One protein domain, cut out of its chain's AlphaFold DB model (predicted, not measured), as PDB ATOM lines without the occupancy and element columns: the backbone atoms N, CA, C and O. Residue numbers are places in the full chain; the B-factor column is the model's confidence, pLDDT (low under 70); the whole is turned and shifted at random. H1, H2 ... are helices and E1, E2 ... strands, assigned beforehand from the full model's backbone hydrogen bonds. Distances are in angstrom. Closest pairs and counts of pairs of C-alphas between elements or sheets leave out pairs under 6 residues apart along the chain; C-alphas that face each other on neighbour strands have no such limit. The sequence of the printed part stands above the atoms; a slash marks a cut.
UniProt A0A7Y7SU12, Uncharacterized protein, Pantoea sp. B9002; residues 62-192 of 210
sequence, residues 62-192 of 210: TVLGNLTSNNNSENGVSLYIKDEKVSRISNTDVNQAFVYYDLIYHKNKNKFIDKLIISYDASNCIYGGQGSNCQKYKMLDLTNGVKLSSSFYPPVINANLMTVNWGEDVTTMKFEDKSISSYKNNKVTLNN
ATOM      1  N   THR A  62      31.611 -39.906 -22.682       89.56
ATOM      2  CA  THR A  62      31.731 -41.360 -22.812       89.56
ATOM      3  C   THR A  62      31.849 -41.780 -24.272       89.56
ATOM      4  O   THR A  62      31.573 -40.998 -25.184       89.56
ATOM      5  N   VAL A  63      32.192 -43.044 -24.510       92.75
ATOM      6  CA  VAL A  63      32.205 -43.646 -25.854       92.75
ATOM      7  C   VAL A  63      30.839 -43.628 -26.545       92.75
ATOM      8  O   VAL A  63      30.781 -43.704 -27.770       92.75
ATOM      9  N   LEU A  64      29.745 -43.490 -25.788       92.38
ATOM     10  CA  LEU A  64      28.387 -43.426 -26.330       92.38
ATOM     11  C   LEU A  64      27.797 -42.009 -26.330       92.38
ATOM     12  O   LEU A  64      26.713 -41.824 -26.877       92.38
ATOM     13  N   GLY A  65      28.502 -41.005 -25.798       88.81
ATOM     14  CA  GLY A  65      28.053 -39.612 -25.702       88.81
ATOM     15  C   GLY A  65      28.193 -39.031 -24.294       88.81
ATOM     16  O   GLY A  65      28.846 -39.612 -23.429       88.81
ATOM     17  N   ASN A  66      27.590 -37.872 -24.046       86.94
ATOM     18  CA  ASN A  66      27.699 -37.215 -22.742       86.94
ATOM     19  C   ASN A  66      26.834 -37.924 -21.697       86.94
ATOM     20  O   ASN A  66      25.635 -38.107 -21.916       86.94
ATOM     21  N   LEU A  67      27.443 -38.281 -20.563       86.00
ATOM     22  CA  LEU A  67      26.736 -38.760 -19.380       86.00
ATOM     23  C   LEU A  67      26.250 -37.559 -18.560       86.00
ATOM     24  O   LEU A  67      27.047 -36.723 -18.123       86.00
ATOM     25  N   THR A  68      24.946 -37.494 -18.320       83.56
ATOM     26  CA  THR A  68      24.306 -36.458 -17.501       83.56
ATOM     27  C   THR A  68      23.450 -37.088 -16.404       83.56
ATOM     28  O   THR A  68      23.148 -38.284 -16.428       83.56
ATOM     29  N   SER A  69      23.068 -36.288 -15.410       81.50
ATOM     30  CA  SER A  69      22.083 -36.692 -14.407       81.50
ATOM     31  C   SER A  69      21.035 -35.619 -14.208       81.50
ATOM     32  O   SER A  69      21.356 -34.433 -14.280       81.50
ATOM     33  N   ASN A  70      19.828 -36.037 -13.845       76.81
ATOM     34  CA  ASN A  70      18.777 -35.136 -13.391       76.81
ATOM     35  C   ASN A  70      18.159 -35.646 -12.084       76.81
ATOM     36  O   ASN A  70      17.975 -36.859 -11.913       76.81
ATOM     37  N   ASN A  71      17.845 -34.722 -11.175       76.06
ATOM     38  CA  ASN A  71      17.063 -35.028  -9.986       76.06
ATOM     39  C   ASN A  71      15.585 -34.983 -10.380       76.06
ATOM     40  O   ASN A  71      15.071 -33.924 -10.734       76.06
ATOM     41  N   ASN A  72      14.904 -36.126 -10.352       68.38
ATOM     42  CA  ASN A  72      13.471 -36.149 -10.626       68.38
ATOM     43  C   ASN A  72      12.730 -36.117  -9.286       68.38
ATOM     44  O   ASN A  72      13.136 -36.803  -8.349       68.38
ATOM     45  N   SER A  73      11.635 -35.357  -9.222       53.94
ATOM     46  CA  SER A  73      10.896 -34.918  -8.022       53.94
ATOM     47  C   SER A  73      10.253 -36.009  -7.143       53.94
ATOM     48  O   SER A  73       9.390 -35.711  -6.329       53.94
ATOM     49  N   GLU A  74      10.679 -37.265  -7.261       59.25
ATOM     50  CA  GLU A  74      10.187 -38.403  -6.480       59.25
ATOM     51  C   GLU A  74      11.361 -39.320  -6.086       59.25
ATOM     52  O   GLU A  74      11.507 -40.439  -6.581       59.25
ATOM     53  N   ASN A  75      12.245 -38.840  -5.212       67.62
ATOM     54  CA  ASN A  75      13.252 -39.651  -4.507       67.62
ATOM     55  C   ASN A  75      14.213 -40.455  -5.405       67.62
ATOM     56  O   ASN A  75      14.507 -41.626  -5.132       67.62
ATOM     57  N   GLY A  76      14.692 -39.869  -6.503       75.00
ATOM     58  CA  GLY A  76      15.659 -40.567  -7.336       75.00
ATOM     59  C   GLY A  76      16.404 -39.696  -8.330       75.00
ATOM     60  O   GLY A  76      15.823 -38.871  -9.037       75.00
ATOM     61  N   VAL A  77      17.684 -40.011  -8.483       81.00
ATOM     62  CA  VAL A  77      18.560 -39.437  -9.496       81.00
ATOM     63  C   VAL A  77      18.546 -40.338 -10.725       81.00
ATOM     64  O   VAL A  77      18.794 -41.543 -10.637       81.00
ATOM     65  N   SER A  78      18.219 -39.775 -11.886       84.81
ATOM     66  CA  SER A  78      18.245 -40.506 -13.156       84.81
ATOM     67  C   SER A  78      19.516 -40.166 -13.927       84.81
ATOM     68  O   SER A  78      19.909 -39.003 -13.987       84.81
ATOM     69  N   LEU A  79      20.153 -41.187 -14.495       85.06
ATOM     70  CA  LEU A  79      21.325 -41.065 -15.356       85.06
ATOM     71  C   LEU A  79      20.902 -41.155 -16.816       85.06
ATOM     72  O   LEU A  79      20.070 -42.003 -17.156       85.06
ATOM     73  N   TYR A  80      21.517 -40.335 -17.661       85.94
ATOM     74  CA  TYR A  80      21.212 -40.253 -19.083       85.94
ATOM     75  C   TYR A  80      22.479 -40.273 -19.937       85.94
ATOM     76  O   TYR A  80      23.496 -39.702 -19.550       85.94
ATOM     77  N   ILE A  81      22.400 -40.891 -21.114       88.12
ATOM     78  CA  ILE A  81      23.409 -40.802 -22.177       88.12
ATOM     79  C   ILE A  81      22.681 -40.388 -23.454       88.12
ATOM     80  O   ILE A  81      21.758 -41.083 -23.861       88.12
ATOM     81  N   LYS A  82      23.083 -39.269 -24.078       84.56
ATOM     82  CA  LYS A  82      22.391 -38.704 -25.263       84.56
ATOM     83  C   LYS A  82      20.864 -38.624 -25.073       84.56
ATOM     84  O   LYS A  82      20.106 -39.080 -25.917       84.56
ATOM     85  N   ASP A  83      20.438 -38.108 -23.922       80.50
ATOM     86  CA  ASP A  83      19.027 -37.944 -23.533       80.50
ATOM     87  C   ASP A  83      18.238 -39.245 -23.281       80.50
ATOM     88  O   ASP A  83      17.104 -39.202 -22.799       80.50
ATOM     89  N   GLU A  84      18.845 -40.418 -23.475       87.31
ATOM     90  CA  GLU A  84      18.249 -41.700 -23.106       87.31
ATOM     91  C   GLU A  84      18.554 -42.048 -21.651       87.31
ATOM     92  O   GLU A  84      19.707 -42.050 -21.211       87.31
ATOM     93  N   LYS A  85      17.514 -42.378 -20.882       87.62
ATOM     94  CA  LYS A  85      17.658 -42.777 -19.480       87.62
ATOM     95  C   LYS A  85      18.301 -44.163 -19.387       87.62
ATOM     96  O   LYS A  85      17.673 -45.159 -19.729       87.62
ATOM     97  N   VAL A  86      19.507 -44.236 -18.826       88.81
ATOM     98  CA  VAL A  86      20.263 -45.494 -18.667       88.81
ATOM     99  C   VAL A  86      20.087 -46.141 -17.295       88.81
ATOM    100  O   VAL A  86      20.250 -47.349 -17.144       88.81
ATOM    101  N   SER A  87      19.775 -45.355 -16.262       86.44
ATOM    102  CA  SER A  87      19.605 -45.867 -14.900       86.44
ATOM    103  C   SER A  87      18.805 -44.899 -14.038       86.44
ATOM    104  O   SER A  87      18.774 -43.693 -14.285       86.44
ATOM    105  N   ARG A  88      18.187 -45.430 -12.983       84.50
ATOM    106  CA  ARG A  88      17.691 -44.653 -11.847       84.50
ATOM    107  C   ARG A  88      18.375 -45.154 -10.581       84.50
ATOM    108  O   ARG A  88      18.487 -46.362 -10.359       84.50
ATOM    109  N   ILE A  89      18.822 -44.217  -9.762       81.12
ATOM    110  CA  ILE A  89      19.390 -44.450  -8.441       81.12
ATOM    111  C   ILE A  89      18.405 -43.872  -7.435       81.12
ATOM    112  O   ILE A  89      18.055 -42.697  -7.517       81.12
ATOM    113  N   SER A  90      17.925 -44.710  -6.522       77.75
ATOM    114  CA  SER A  90      17.036 -44.280  -5.445       77.75
ATOM    115  C   SER A  90      17.848 -43.519  -4.403       77.75
ATOM    116  O   SER A  90      18.445 -44.123  -3.518       77.75
ATOM    117  N   ASN A  91      17.909 -42.204  -4.563       71.31
ATOM    118  CA  ASN A  91      18.524 -41.264  -3.640       71.31
ATOM    119  C   ASN A  91      17.817 -39.911  -3.824       71.31
ATOM    120  O   ASN A  91      17.410 -39.572  -4.937       71.31
ATOM    121  N   THR A  92      17.613 -39.173  -2.738       61.59
ATOM    122  CA  THR A  92      16.907 -37.885  -2.732       61.59
ATOM    123  C   THR A  92      17.794 -36.707  -3.143       61.59
ATOM    124  O   THR A  92      17.270 -35.653  -3.500       61.59
ATOM    125  N   ASP A  93      19.119 -36.873  -3.119       66.06
ATOM    126  CA  ASP A  93      20.085 -35.811  -3.396       66.06
ATOM    127  C   ASP A  93      21.199 -36.297  -4.339       66.06
ATOM    128  O   ASP A  93      21.859 -37.306  -4.105       66.06
ATOM    129  N   VAL A  94      21.438 -35.539  -5.412       66.94
ATOM    130  CA  VAL A  94      22.529 -35.769  -6.374       66.94
ATOM    131  C   VAL A  94      23.892 -35.706  -5.689       66.94
ATOM    132  O   VAL A  94      24.769 -36.501  -6.018       66.94
ATOM    133  N   ASN A  95      24.069 -34.818  -4.709       64.62
ATOM    134  CA  ASN A  95      25.322 -34.708  -3.964       64.62
ATOM    135  C   ASN A  95      25.554 -35.923  -3.056       64.62
ATOM    136  O   ASN A  95      26.698 -36.282  -2.819       64.62
ATOM    137  N   GLN A  96      24.493 -36.580  -2.580       61.62
ATOM    138  CA  GLN A  96      24.596 -37.835  -1.821       61.62
ATOM    139  C   GLN A  96      24.744 -39.048  -2.747       61.62
ATOM    140  O   GLN A  96      25.405 -40.029  -2.414       61.62
ATOM    141  N   ALA A  97      24.146 -38.986  -3.938       60.47
ATOM    142  CA  ALA A  97      24.291 -40.019  -4.954       60.47
ATOM    143  C   ALA A  97      25.679 -40.015  -5.606       60.47
ATOM    144  O   ALA A  97      26.092 -41.050  -6.111       60.47
ATOM    145  N   PHE A  98      26.376 -38.875  -5.616       64.44
ATOM    146  CA  PHE A  98      27.711 -38.700  -6.185       64.44
ATOM    147  C   PHE A  98      28.543 -37.823  -5.239       64.44
ATOM    148  O   PHE A  98      28.823 -36.660  -5.531       64.44
ATOM    149  N   VAL A  99      28.905 -38.394  -4.080       49.09
ATOM    150  CA  VAL A  99      29.568 -37.718  -2.934       49.09
ATOM    151  C   VAL A  99      30.778 -36.880  -3.351       49.09
ATOM    152  O   VAL A  99      31.063 -35.832  -2.775       49.09
ATOM    153  N   TYR A 100      31.428 -37.275  -4.436       50.69
ATOM    154  CA  TYR A 100      32.343 -36.443  -5.187       50.69
ATOM    155  C   TYR A 100      31.949 -36.641  -6.633       50.69
ATOM    156  O   TYR A 100      31.907 -37.774  -7.103       50.69
ATOM    157  N   TYR A 101      31.629 -35.558  -7.334       53.69
ATOM    158  CA  TYR A 101      31.229 -35.610  -8.737       53.69
ATOM    159  C   TYR A 101      32.162 -36.458  -9.608       53.69
ATOM    160  O   TYR A 101      31.719 -36.878 -10.663       53.69
ATOM    161  N   ASP A 102      33.392 -36.706  -9.154       55.09
ATOM    162  CA  ASP A 102      34.403 -37.567  -9.740       55.09
ATOM    163  C   ASP A 102      34.072 -39.065  -9.593       55.09
ATOM    164  O   ASP A 102      34.415 -39.731  -8.614       55.09
ATOM    165  N   LEU A 103      33.423 -39.617 -10.617       72.19
ATOM    166  CA  LEU A 103      33.240 -41.064 -10.734       72.19
ATOM    167  C   LEU A 103      34.589 -41.768 -10.921       72.19
ATOM    168  O   LEU A 103      35.482 -41.253 -11.593       72.19
ATOM    169  N   ILE A 104      34.720 -42.987 -10.402       84.25
ATOM    170  CA  ILE A 104      35.866 -43.846 -10.718       84.25
ATOM    171  C   ILE A 104      35.628 -44.440 -12.106       84.25
ATOM    172  O   ILE A 104      34.626 -45.124 -12.314       84.25
ATOM    173  N   TYR A 105      36.518 -44.187 -13.065       88.69
ATOM    174  CA  TYR A 105      36.304 -44.594 -14.455       88.69
ATOM    175  C   TYR A 105      37.570 -45.103 -15.152       88.69
ATOM    176  O   TYR A 105      38.698 -44.861 -14.720       88.69
ATOM    177  N   HIS A 106      37.349 -45.787 -16.272       91.38
ATOM    178  CA  HIS A 106      38.343 -46.175 -17.262       91.38
ATOM    179  C   HIS A 106      38.162 -45.343 -18.537       91.38
ATOM    180  O   HIS A 106      37.039 -44.995 -18.909       91.38
ATOM    181  N   LYS A 107      39.277 -45.015 -19.195       90.25
ATOM    182  CA  LYS A 107      39.305 -44.376 -20.514       90.25
ATOM    183  C   LYS A 107      39.856 -45.367 -21.527       90.25
ATOM    184  O   LYS A 107      40.911 -45.956 -21.305       90.25
ATOM    185  N   ASN A 108      39.196 -45.481 -22.672       89.56
ATOM    186  CA  ASN A 108      39.719 -46.255 -23.789       89.56
ATOM    187  C   ASN A 108      40.937 -45.564 -24.441       89.56
ATOM    188  O   ASN A 108      41.326 -44.448 -24.087       89.56
ATOM    189  N   LYS A 109      41.510 -46.197 -25.474       89.12
ATOM    190  CA  LYS A 109      42.654 -45.659 -26.240       89.12
ATOM    191  C   LYS A 109      42.393 -44.274 -26.857       89.12
ATOM    192  O   LYS A 109      43.327 -43.499 -27.035       89.12
ATOM    193  N   ASN A 110      41.129 -43.944 -27.123       87.62
ATOM    194  CA  ASN A 110      40.691 -42.654 -27.659       87.62
ATOM    195  C   ASN A 110      40.370 -41.623 -26.556       87.62
ATOM    196  O   ASN A 110      39.818 -40.569 -26.851       87.62
ATOM    197  N   LYS A 111      40.721 -41.912 -25.293       87.44
ATOM    198  CA  LYS A 111      40.505 -41.064 -24.107       87.44
ATOM    199  C   LYS A 111      39.035 -40.819 -23.741       87.44
ATOM    200  O   LYS A 111      38.755 -39.935 -22.930       87.44
ATOM    201  N   PHE A 112      38.112 -41.610 -24.283       88.75
ATOM    202  CA  PHE A 112      36.698 -41.571 -23.915       88.75
ATOM    203  C   PHE A 112      36.402 -42.562 -22.799       88.75
ATOM    204  O   PHE A 112      36.991 -43.643 -22.756       88.75
ATOM    205  N   ILE A 113      35.462 -42.210 -21.926       90.00
ATOM    206  CA  ILE A 113      35.047 -43.086 -20.830       90.00
ATOM    207  C   ILE A 113      34.252 -44.260 -21.393       90.00
ATOM    208  O   ILE A 113      33.229 -44.064 -22.049       90.00
ATOM    209  N   ASP A 114      34.715 -45.475 -21.136       93.44
ATOM    210  CA  ASP A 114      34.074 -46.714 -21.583       93.44
ATOM    211  C   ASP A 114      33.628 -47.610 -20.423       93.44
ATOM    212  O   ASP A 114      32.754 -48.444 -20.615       93.44
ATOM    213  N   LYS A 115      34.161 -47.425 -19.213       93.31
ATOM    214  CA  LYS A 115      33.691 -48.090 -17.992       93.31
ATOM    215  C   LYS A 115      33.709 -47.107 -16.831       93.31
ATOM    216  O   LYS A 115      34.617 -46.286 -16.732       93.31
ATOM    217  N   LEU A 116      32.730 -47.191 -15.938       91.00
ATOM    218  CA  LEU A 116      32.675 -46.363 -14.736       91.00
ATOM    219  C   LEU A 116      31.952 -47.058 -13.584       91.00
ATOM    220  O   LEU A 116      31.067 -47.888 -13.788       91.00
ATOM    221  N   ILE A 117      32.326 -46.690 -12.364       89.00
ATOM    222  CA  ILE A 117      31.712 -47.145 -11.124       89.00
ATOM    223  C   ILE A 117      31.001 -45.962 -10.480       89.00
ATOM    224  O   ILE A 117      31.584 -44.903 -10.246       89.00
ATOM    225  N   ILE A 118      29.728 -46.176 -10.178       85.81
ATOM    226  CA  ILE A 118      28.861 -45.236  -9.483       85.81
ATOM    227  C   ILE A 118      28.764 -45.694  -8.035       85.81
ATOM    228  O   ILE A 118      28.279 -46.797  -7.793       85.81
ATOM    229  N   SER A 119      29.204 -44.862  -7.096       84.38
ATOM    230  CA  SER A 119      29.019 -45.066  -5.657       84.38
ATOM    231  C   SER A 119      27.919 -44.139  -5.159       84.38
ATOM    232  O   SER A 119      27.934 -42.975  -5.539       84.38
ATOM    233  N   TYR A 120      26.983 -44.636  -4.353       79.94
ATOM    234  CA  TYR A 120      25.857 -43.860  -3.835       79.94
ATOM    235  C   TYR A 120      25.378 -44.391  -2.481       79.94
ATOM    236  O   TYR A 120      25.411 -45.597  -2.225       79.94
ATOM    237  N   ASP A 121      24.851 -43.499  -1.645       80.12
ATOM    238  CA  ASP A 121      24.242 -43.885  -0.373       80.12
ATOM    239  C   ASP A 121      22.821 -44.426  -0.578       80.12
ATOM    240  O   ASP A 121      22.017 -43.865  -1.332       80.12
ATOM    241  N   ALA A 122      22.504 -45.530   0.095       78.62
ATOM    242  CA  ALA A 122      21.204 -46.187   0.065       78.62
ATOM    243  C   ALA A 122      20.727 -46.519   1.485       78.62
ATOM    244  O   ALA A 122      21.507 -46.968   2.318       78.62
ATOM    245  N   SER A 123      19.426 -46.382   1.745       71.06
ATOM    246  CA  SER A 123      18.802 -46.651   3.055       71.06
ATOM    247  C   SER A 123      18.257 -48.075   3.221       71.06
ATOM    248  O   SER A 123      17.520 -48.370   4.158       71.06
ATOM    249  N   ASN A 124      18.582 -48.969   2.285       71.81
ATOM    250  CA  ASN A 124      18.012 -50.312   2.194       71.81
ATOM    251  C   ASN A 124      19.079 -51.408   2.057       71.81
ATOM    252  O   ASN A 124      18.912 -52.351   1.271       71.81
ATOM    253  N   CYS A 125      20.206 -51.293   2.760       72.75
ATOM    254  CA  CYS A 125      20.992 -52.492   3.041       72.75
ATOM    255  C   CYS A 125      20.353 -53.271   4.177       72.75
ATOM    256  O   CYS A 125      19.787 -52.685   5.091       72.75
ATOM    257  N   ILE A 126      20.440 -54.593   4.100       65.12
ATOM    258  CA  ILE A 126      19.990 -55.473   5.171       65.12
ATOM    259  C   ILE A 126      21.241 -55.971   5.884       65.12
ATOM    260  O   ILE A 126      22.085 -56.621   5.263       65.12
ATOM    261  N   TYR A 127      21.351 -55.662   7.174       62.84
ATOM    262  CA  TYR A 127      22.411 -56.151   8.049       62.84
ATOM    263  C   TYR A 127      21.795 -56.668   9.345       62.84
ATOM    264  O   TYR A 127      21.026 -55.963   9.995       62.84
ATOM    265  N   GLY A 128      22.058 -57.930   9.689       57.81
ATOM    266  CA  GLY A 128      21.428 -58.569  10.852       57.81
ATOM    267  C   GLY A 128      19.890 -58.557  10.815       57.81
ATOM    268  O   GLY A 128      19.252 -58.530  11.861       57.81
ATOM    269  N   GLY A 129      19.281 -58.512   9.621       62.25
ATOM    270  CA  GLY A 129      17.826 -58.420   9.445       62.25
ATOM    271  C   GLY A 129      17.230 -57.017   9.618       62.25
ATOM    272  O   GLY A 129      16.027 -56.855   9.425       62.25
ATOM    273  N   GLN A 130      18.040 -56.001   9.926       61.75
ATOM    274  CA  GLN A 130      17.598 -54.609  10.019       61.75
ATOM    275  C   GLN A 130      18.013 -53.813   8.781       61.75
ATOM    276  O   GLN A 130      19.079 -54.035   8.202       61.75
ATOM    277  N   GLY A 131      17.145 -52.884   8.374       69.31
ATOM    278  CA  GLY A 131      17.471 -51.896   7.353       69.31
ATOM    279  C   GLY A 131      18.502 -50.911   7.895       69.31
ATOM    280  O   GLY A 131      18.275 -50.298   8.936       69.31
ATOM    281  N   SER A 132      19.623 -50.755   7.199       73.25
ATOM    282  CA  SER A 132      20.657 -49.782   7.532       73.25
ATOM    283  C   SER A 132      21.021 -48.931   6.320       73.25
ATOM    284  O   SER A 132      20.929 -49.369   5.166       73.25
ATOM    285  N   ASN A 133      21.487 -47.715   6.600       77.81
ATOM    286  CA  ASN A 133      22.149 -46.897   5.595       77.81
ATOM    287  C   ASN A 133      23.481 -47.548   5.218       77.81
ATOM    288  O   ASN A 133      24.214 -48.038   6.082       77.81
ATOM    289  N   CYS A 134      23.775 -47.573   3.927       79.88
ATOM    290  CA  CYS A 134      24.991 -48.154   3.393       79.88
ATOM    291  C   CYS A 134      25.395 -47.489   2.083       79.88
ATOM    292  O   CYS A 134      24.553 -47.062   1.292       79.88
ATOM    293  N   GLN A 135      26.689 -47.522   1.808       83.88
ATOM    294  CA  GLN A 135      27.220 -47.204   0.496       83.88
ATOM    295  C   GLN A 135      27.046 -48.398  -0.455       83.88
ATOM    296  O   GLN A 135      27.498 -49.513  -0.174       83.88
ATOM    297  N   LYS A 136      26.385 -48.171  -1.592       85.75
ATOM    298  CA  LYS A 136      26.227 -49.134  -2.689       85.75
ATOM    299  C   LYS A 136      26.973 -48.662  -3.927       85.75
ATOM    300  O   LYS A 136      27.196 -47.477  -4.142       85.75
ATOM    301  N   TYR A 137      27.292 -49.621  -4.778       87.62
ATOM    302  CA  TYR A 137      28.040 -49.435  -6.004       87.62
ATOM    303  C   TYR A 137      27.268 -50.019  -7.191       87.62
ATOM    304  O   TYR A 137      26.525 -50.995  -7.054       87.62
ATOM    305  N   LYS A 138      27.448 -49.433  -8.374       89.19
ATOM    306  CA  LYS A 138      27.014 -49.973  -9.670       89.19
ATOM    307  C   LYS A 138      28.125 -49.799 -10.692       89.19
ATOM    308  O   LYS A 138      28.764 -48.755 -10.734       89.19
ATOM    309  N   MET A 139      28.313 -50.798 -11.541       91.88
ATOM    310  CA  MET A 139      29.212 -50.729 -12.685       91.88
ATOM    311  C   MET A 139      28.398 -50.392 -13.934       91.88
ATOM    312  O   MET A 139      27.386 -51.041 -14.208       91.88
ATOM    313  N   LEU A 140      28.855 -49.402 -14.692       91.94
ATOM    314  CA  LEU A 140      28.364 -49.074 -16.023       91.94
ATOM    315  C   LEU A 140      29.490 -49.338 -17.026       91.94
ATOM    316  O   LEU A 140      30.527 -48.681 -16.999       91.94
ATOM    317  N   ASP A 141      29.277 -50.319 -17.893       94.19
ATOM    318  CA  ASP A 141      30.150 -50.677 -19.008       94.19
ATOM    319  C   ASP A 141      29.500 -50.181 -20.305       94.19
ATOM    320  O   ASP A 141      28.313 -50.399 -20.546       94.19
ATOM    321  N   LEU A 142      30.275 -49.450 -21.096       94.06
ATOM    322  CA  LEU A 142      29.895 -48.805 -22.347       94.06
ATOM    323  C   LEU A 142      30.722 -49.336 -23.528       94.06
ATOM    324  O   LEU A 142      30.522 -48.889 -24.658       94.06
ATOM    325  N   THR A 143      31.640 -50.285 -23.299       92.56
ATOM    326  CA  THR A 143      32.551 -50.817 -24.322       92.56
ATOM    327  C   THR A 143      31.778 -51.436 -25.489       92.56
ATOM    328  O   THR A 143      32.197 -51.317 -26.634       92.56
ATOM    329  N   ASN A 144      30.630 -52.061 -25.208       91.75
ATOM    330  CA  ASN A 144      29.775 -52.729 -26.193       91.75
ATOM    331  C   ASN A 144      28.293 -52.370 -25.974       91.75
ATOM    332  O   ASN A 144      27.458 -53.256 -25.767       91.75
ATOM    333  N   GLY A 145      27.982 -51.071 -25.965       91.25
ATOM    334  CA  GLY A 145      26.651 -50.549 -25.632       91.25
ATOM    335  C   GLY A 145      26.444 -50.363 -24.126       91.25
ATOM    336  O   GLY A 145      27.338 -50.649 -23.338       91.25
ATOM    337  N   VAL A 146      25.269 -49.870 -23.724       92.75
ATOM    338  CA  VAL A 146      24.951 -49.571 -22.315       92.75
ATOM    339  C   VAL A 146      24.696 -50.861 -21.535       92.75
ATOM    340  O   VAL A 146      23.685 -51.536 -21.735       92.75
ATOM    341  N   LYS A 147      25.593 -51.190 -20.604       91.81
ATOM    342  CA  LYS A 147      25.503 -52.370 -19.737       91.81
ATOM    343  C   LYS A 147      25.659 -51.970 -18.277       91.81
ATOM    344  O   LYS A 147      26.733 -51.568 -17.842       91.81
ATOM    345  N   LEU A 148      24.592 -52.126 -17.499       89.00
ATOM    346  CA  LEU A 148      24.578 -51.782 -16.080       89.00
ATOM    347  C   LEU A 148      24.549 -53.045 -15.218       89.00
ATOM    348  O   LEU A 148      23.760 -53.954 -15.473       89.00
ATOM    349  N   SER A 149      25.381 -53.097 -14.181       89.50
ATOM    350  CA  SER A 149      25.287 -54.155 -13.178       89.50
ATOM    351  C   SER A 149      24.106 -53.940 -12.231       89.50
ATOM    352  O   SER A 149      23.650 -52.814 -12.001       89.50
ATOM    353  N   SER A 150      23.688 -55.020 -11.569       87.94
ATOM    354  CA  SER A 150      22.969 -54.911 -10.296       87.94
ATOM    355  C   SER A 150      23.797 -54.119  -9.277       87.94
ATOM    356  O   SER A 150      25.027 -54.036  -9.381       87.94
ATOM    357  N   SER A 151      23.121 -53.530  -8.293       86.62
ATOM    358  CA  SER A 151      23.797 -52.878  -7.172       86.62
ATOM    359  C   SER A 151      24.562 -53.894  -6.331       86.62
ATOM    360  O   SER A 151      24.053 -54.978  -6.063       86.62
ATOM    361  N   PHE A 152      25.749 -53.522  -5.872       87.06
ATOM    362  CA  PHE A 152      26.584 -54.337  -4.994       87.06
ATOM    363  C   PHE A 152      27.180 -53.475  -3.882       87.06
ATOM    364  O   PHE A 152      27.175 -52.251  -3.962       87.06
ATOM    365  N   TYR A 153      27.656 -54.107  -2.819       85.75
ATOM    366  CA  TYR A 153      28.300 -53.443  -1.691       85.75
ATOM    367  C   TYR A 153      29.303 -54.413  -1.050       85.75
ATOM    368  O   TYR A 153      29.121 -55.630  -1.172       85.75
ATOM    369  N   PRO A 154      30.380 -53.907  -0.432       86.19
ATOM    370  CA  PRO A 154      31.341 -54.751   0.267       86.19
ATOM    371  C   PRO A 154      30.708 -55.435   1.494       86.19
ATOM    372  O   PRO A 154      29.714 -54.938   2.030       86.19
ATOM    373  N   PRO A 155      31.267 -56.567   1.962       83.19
ATOM    374  CA  PRO A 155      30.807 -57.265   3.164       83.19
ATOM    375  C   PRO A 155      30.770 -56.392   4.417       83.19
ATOM    376  O   PRO A 155      29.836 -56.500   5.213       83.19
ATOM    377  N   VAL A 156      31.776 -55.534   4.603       84.00
ATOM    378  CA  VAL A 156      31.774 -54.540   5.677       84.00
ATOM    379  C   VAL A 156      31.055 -53.286   5.193       84.00
ATOM    380  O   VAL A 156      31.441 -52.677   4.194       84.00
ATOM    381  N   ILE A 157      30.007 -52.893   5.920       82.56
ATOM    382  CA  ILE A 157      29.214 -51.695   5.622       82.56
ATOM    383  C   ILE A 157      30.132 -50.478   5.502       82.56
ATOM    384  O   ILE A 157      30.971 -50.240   6.366       82.56
ATOM    385  N   ASN A 158      29.918 -49.692   4.444       80.88
ATOM    386  CA  ASN A 158      30.631 -48.442   4.169       80.88
ATOM    387  C   ASN A 158      32.152 -48.591   4.006       80.88
ATOM    388  O   ASN A 158      32.860 -47.593   4.086       80.88
ATOM    389  N   ALA A 159      32.673 -49.800   3.762       84.25
ATOM    390  CA  ALA A 159      34.064 -49.940   3.346       84.25
ATOM    391  C   ALA A 159      34.270 -49.228   1.998       84.25
ATOM    392  O   ALA A 159      33.546 -49.488   1.028       84.25
ATOM    393  N   ASN A 160      35.262 -48.339   1.922       85.81
ATOM    394  CA  ASN A 160      35.485 -47.570   0.700       85.81
ATOM    395  C   ASN A 160      36.154 -48.425  -0.381       85.81
ATOM    396  O   ASN A 160      36.937 -49.343  -0.106       85.81
ATOM    397  N   LEU A 161      35.868 -48.101  -1.641       86.81
ATOM    398  CA  LEU A 161      36.579 -48.652  -2.790       86.81
ATOM    399  C   LEU A 161      38.001 -48.071  -2.847       86.81
ATOM    400  O   LEU A 161      38.178 -46.872  -3.033       86.81
ATOM    401  N   MET A 162      39.011 -48.931  -2.714       86.75
ATOM    402  CA  MET A 162      40.424 -48.539  -2.653       86.75
ATOM    403  C   MET A 162      41.089 -48.532  -4.024       86.75
ATOM    404  O   MET A 162      41.778 -47.582  -4.387       86.75
ATOM    405  N   THR A 163      40.940 -49.623  -4.776       89.25
ATOM    406  CA  THR A 163      41.584 -49.767  -6.083       89.25
ATOM    407  C   THR A 163      40.679 -50.472  -7.076       89.25
ATOM    408  O   THR A 163      39.869 -51.332  -6.721       89.25
ATOM    409  N   VAL A 164      40.852 -50.123  -8.350       92.25
ATOM    410  CA  VAL A 164      40.191 -50.779  -9.474       92.25
ATOM    411  C   VAL A 164      41.252 -51.184 -10.482       92.25
ATOM    412  O   VAL A 164      42.089 -50.374 -10.870       92.25
ATOM    413  N   ASN A 165      41.226 -52.447 -10.892       93.81
ATOM    414  CA  ASN A 165      42.011 -52.944 -12.012       93.81
ATOM    415  C   ASN A 165      41.061 -53.200 -13.183       93.81
ATOM    416  O   ASN A 165      40.192 -54.075 -13.116       93.81
ATOM    417  N   TRP A 166      41.210 -52.391 -14.228       93.31
ATOM    418  CA  TRP A 166      40.374 -52.394 -15.420       93.31
ATOM    419  C   TRP A 166      40.919 -53.386 -16.449       93.31
ATOM    420  O   TRP A 166      41.671 -53.016 -17.345       93.31
ATOM    421  N   GLY A 167      40.553 -54.659 -16.328       90.44
ATOM    422  CA  GLY A 167      40.818 -55.622 -17.394       90.44
ATOM    423  C   GLY A 167      39.850 -55.456 -18.567       90.44
ATOM    424  O   GLY A 167      38.727 -54.956 -18.408       90.44
ATOM    425  N   GLU A 168      40.276 -55.920 -19.743       88.19
ATOM    426  CA  GLU A 168      39.430 -55.979 -20.941       88.19
ATOM    427  C   GLU A 168      38.187 -56.842 -20.666       88.19
ATOM    428  O   GLU A 168      37.063 -56.338 -20.749       88.19
ATOM    429  N   ASP A 169      38.398 -58.074 -20.190       89.75
ATOM    430  CA  ASP A 169      37.331 -59.041 -19.892       89.75
ATOM    431  C   ASP A 169      36.770 -58.950 -18.468       89.75
ATOM    432  O   ASP A 169      35.591 -59.224 -18.230       89.75
ATOM    433  N   VAL A 170      37.630 -58.637 -17.495       93.38
ATOM    434  CA  VAL A 170      37.287 -58.662 -16.068       93.38
ATOM    435  C   VAL A 170      37.797 -57.403 -15.400       93.38
ATOM    436  O   VAL A 170      38.990 -57.120 -15.409       93.38
ATOM    437  N   THR A 171      36.896 -56.666 -14.757       94.12
ATOM    438  CA  THR A 171      37.267 -55.549 -13.880       94.12
ATOM    439  C   THR A 171      37.241 -56.025 -12.435       94.12
ATOM    440  O   THR A 171      36.236 -56.575 -11.994       94.12
ATOM    441  N   THR A 172      38.325 -55.832 -11.684       94.06
ATOM    442  CA  THR A 172      38.372 -56.174 -10.253       94.06
ATOM    443  C   THR A 172      38.405 -54.917  -9.398       94.06
ATOM    444  O   THR A 172      39.180 -54.006  -9.670       94.06
ATOM    445  N   MET A 173      37.606 -54.902  -8.341       93.69
ATOM    446  CA  MET A 173      37.414 -53.798  -7.407       93.69
ATOM    447  C   MET A 173      37.809 -54.281  -6.016       93.69
ATOM    448  O   MET A 173      37.280 -55.292  -5.556       93.69
ATOM    449  N   LYS A 174      38.741 -53.594  -5.360       90.06
ATOM    450  CA  LYS A 174      39.218 -53.948  -4.021       90.06
ATOM    451  C   LYS A 174      38.812 -52.878  -3.021       90.06
ATOM    452  O   LYS A 174      39.090 -51.702  -3.243       90.06
ATOM    453  N   PHE A 175      38.230 -53.302  -1.910       89.69
ATOM    454  CA  PHE A 175      37.735 -52.422  -0.856       89.69
ATOM    455  C   PHE A 175      38.687 -52.367   0.348       89.69
ATOM    456  O   PHE A 175      39.608 -53.183   0.472       89.69
ATOM    457  N   GLU A 176      38.473 -51.395   1.234       88.69
ATOM    458  CA  GLU A 176      39.222 -51.213   2.489       88.69
ATOM    459  C   GLU A 176      39.186 -52.452   3.390       88.69
ATOM    460  O   GLU A 176      40.202 -52.824   3.981       88.69
ATOM    461  N   ASP A 177      38.048 -53.149   3.426       86.38
ATOM    462  CA  ASP A 177      37.866 -54.402   4.168       86.38
ATOM    463  C   ASP A 177      38.589 -55.605   3.535       86.38
ATOM    464  O   ASP A 177      38.470 -56.736   4.005       86.38
ATOM    465  N   LYS A 178      39.382 -55.356   2.483       88.12
ATOM    466  CA  LYS A 178      40.141 -56.331   1.690       88.12
ATOM    467  C   LYS A 178      39.272 -57.265   0.853       88.12
ATOM    468  O   LYS A 178      39.827 -58.144   0.189       88.12
ATOM    469  N   SER A 179      37.953 -57.073   0.835       88.69
ATOM    470  CA  SER A 179      37.083 -57.792  -0.083       88.69
ATOM    471  C   SER A 179      37.389 -57.399  -1.530       88.69
ATOM    472  O   SER A 179      37.869 -56.297  -1.825       88.69
ATOM    473  N   ILE A 180      37.163 -58.342  -2.443       90.94
ATOM    474  CA  ILE A 180      37.397 -58.151  -3.872       90.94
ATOM    475  C   ILE A 180      36.103 -58.477  -4.600       90.94
ATOM    476  O   ILE A 180      35.579 -59.574  -4.463       90.94
ATOM    477  N   SER A 181      35.603 -57.548  -5.403       92.62
ATOM    478  CA  SER A 181      34.510 -57.795  -6.342       92.62
ATOM    479  C   SER A 181      35.046 -57.864  -7.769       92.62
ATOM    480  O   SER A 181      35.951 -57.119  -8.135       92.62
ATOM    481  N   SER A 182      34.483 -58.736  -8.594       94.31
ATOM    482  CA  SER A 182      34.779 -58.849 -10.020       94.31
ATOM    483  C   SER A 182      33.545 -58.537 -10.839       94.31
ATOM    484  O   SER A 182      32.483 -59.087 -10.585       94.31
ATOM    485  N   TYR A 183      33.697 -57.704 -11.858       94.44
ATOM    486  CA  TYR A 183      32.697 -57.486 -12.887       94.44
ATOM    487  C   TYR A 183      33.080 -58.249 -14.158       94.44
ATOM    488  O   TYR A 183      34.189 -58.076 -14.673       94.44
ATOM    489  N   LYS A 184      32.157 -59.076 -14.658       93.12
ATOM    490  CA  LYS A 184      32.258 -59.803 -15.932       93.12
ATOM    491  C   LYS A 184      30.856 -60.054 -16.482       93.12
ATOM    492  O   LYS A 184      29.970 -60.470 -15.739       93.12
ATOM    493  N   ASN A 185      30.649 -59.855 -17.785       89.19
ATOM    494  CA  ASN A 185      29.375 -60.145 -18.464       89.19
ATOM    495  C   ASN A 185      28.150 -59.532 -17.753       89.19
ATOM    496  O   ASN A 185      27.169 -60.226 -17.488       89.19
ATOM    497  N   ASN A 186      28.221 -58.240 -17.417       87.12
ATOM    498  CA  ASN A 186      27.159 -57.477 -16.739       87.12
ATOM    499  C   ASN A 186      26.845 -57.923 -15.302       87.12
ATOM    500  O   ASN A 186      25.903 -57.418 -14.695       87.12
ATOM    501  N   LYS A 187      27.624 -58.850 -14.741       90.75
ATOM    502  CA  LYS A 187      27.432 -59.373 -13.391       90.75
ATOM    503  C   LYS A 187      28.609 -58.993 -12.516       90.75
ATOM    504  O   LYS A 187      29.755 -59.030 -12.961       90.75
ATOM    505  N   VAL A 188      28.306 -58.651 -11.267       91.06
ATOM    506  CA  VAL A 188      29.310 -58.459 -10.223       91.06
ATOM    507  C   VAL A 188      29.280 -59.669  -9.302       91.06
ATOM    508  O   VAL A 188      28.218 -60.068  -8.834       91.06
ATOM    509  N   THR A 189      30.445 -60.259  -9.060       90.38
ATOM    510  CA  THR A 189      30.644 -61.369  -8.132       90.38
ATOM    511  C   THR A 189      31.600 -60.945  -7.034       90.38
ATOM    512  O   THR A 189      32.671 -60.407  -7.310       90.38
ATOM    513  N   LEU A 190      31.243 -61.219  -5.784       85.56
ATOM    514  CA  LEU A 190      32.166 -61.055  -4.673       85.56
ATOM    515  C   LEU A 190      33.113 -62.260  -4.623       85.56
ATOM    516  O   LEU A 190      32.693 -63.394  -4.390       85.56
ATOM    517  N   ASN A 191      34.397 -62.014  -4.835       77.69
ATOM    518  CA  ASN A 191      35.444 -63.008  -4.684       77.69
ATOM    519  C   ASN A 191      35.927 -62.937  -3.237       77.69
ATOM    520  O   ASN A 191      36.699 -62.050  -2.869       77.69
ATOM    521  N   ASN A 192      35.458 -63.859  -2.397       62.22
ATOM    522  CA  ASN A 192      35.853 -63.913  -0.993       62.22
ATOM    523  C   ASN A 192      37.361 -64.185  -0.861       62.22
ATOM    524  O   ASN A 192      37.809 -65.330  -0.784       62.22
TER     525      ASN A 192
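This is residues 62 to 192 of the 210 residues of an uncharacterized protein of Pantoea sp. B9002 (UniProt A0A7Y7SU12). Three small antiparallel sheets are set in a row: E4 E5 E6 in the middle, E7 E8 E9 E10 face to face with it as a sandwich on one side, and E1 E2 E3 more loosely joined on the other side, with the short helix H1 between E1 E2 E3 and the middle sheet. The long hairpin of E5 and E6 runs through the middle, nearest to the mean of the C-alphas, and its two strands bend together toward their shared turn. The printed part has 131 residues, with ten named strands and one named helix in the order E1 E2 E3 H1 E4 E5 E6 E7 E8 E9 E10, and its class is mostly strand. It is compact, with a radius of gyration of the C-alphas of 14.5 A, and spans 44 by 38 by 23 A.

E1, residues 65 to 72, E2, residues 76 to 81, and E3, residues 84 to 89, form a meander, each strand the antiparallel neighbour of the one before. N 70 and O 78 are 3.0 A apart across E1 and E2, and N 79 and O 87 are 2.9 A apart across E2 and E3, both within hydrogen-bond range. H1, residues 94 to 97, is on this sheet over E2, at a height of 8.7 A. It is too short for any O i to N i+4 pair, and its one O i to N i+3 pair is within range. The second meander is E4, residues 104 to 107, E5, residues 113 to 127, and E6, residues 130 to 141. H1 stands at the level of this sheet, its height over it being 3.2 A, and its closest C-alphas with E5, those of Ala 97 and Tyr 120, are 4.3 A apart. N 106 and O 115 are 2.8 A apart across E4 and E5, and N 120 and O 136 are 2.9 A apart across the hairpin of E5 and E6. E5 bends by 79 degrees at residue 123 and E6 by 66 degrees at residue 133, where the C-alphas of 123 and 133 face each other at 4.2 A. Residues 140 to 141 of E6 also pair, antiparallel, with residues 147 to 148. The third meander is E7, residues 161 to 166, E8, residues 171 to 175, E9, residues 180 to 184, and E10, residues 187 to 191. N 165 and O 172, N 173 and O 181, and N 182 and O 189 are each 2.8 A apart across its successive strand pairs. This sheet and E4 E5 E6 make a sandwich, two sheets face to face, 9.6 A centre to centre where they face each other, with their strands at 40 degrees. The closest C-alphas of E4 and E7, those of His 106 and Trp 166, are 6.8 A apart. E1 and E7 are apart.

E1 begins at C-alpha 65, at (28.053, -39.612, -25.702), and is 21.3 A long; E2 is 16.7 A and E3 15.0 A. H1 measures 4.8 A and E4 10.4 A. E5 is 34.1 A from C-alpha 113 to C-alpha 127, at (22.411, -56.151, 8.049), and E6 is 31.9 A. E7, E8, E9 and E10 measure 13.7, 13.4, 13.2 and 12.4 A, and E10 ends at C-alpha 191, at (35.444, -63.008, -4.684).

The two C-alphas farthest apart, those of Asn 110 and Gly 129, are 46.3 A apart. The printed part has no cut. The link from E6 to E7, 19 residues, is long. The mean pLDDT of the printed part is 82.4, with values under 70 at residues 72 to 75, 92 to 102, 126 to 131 and 192.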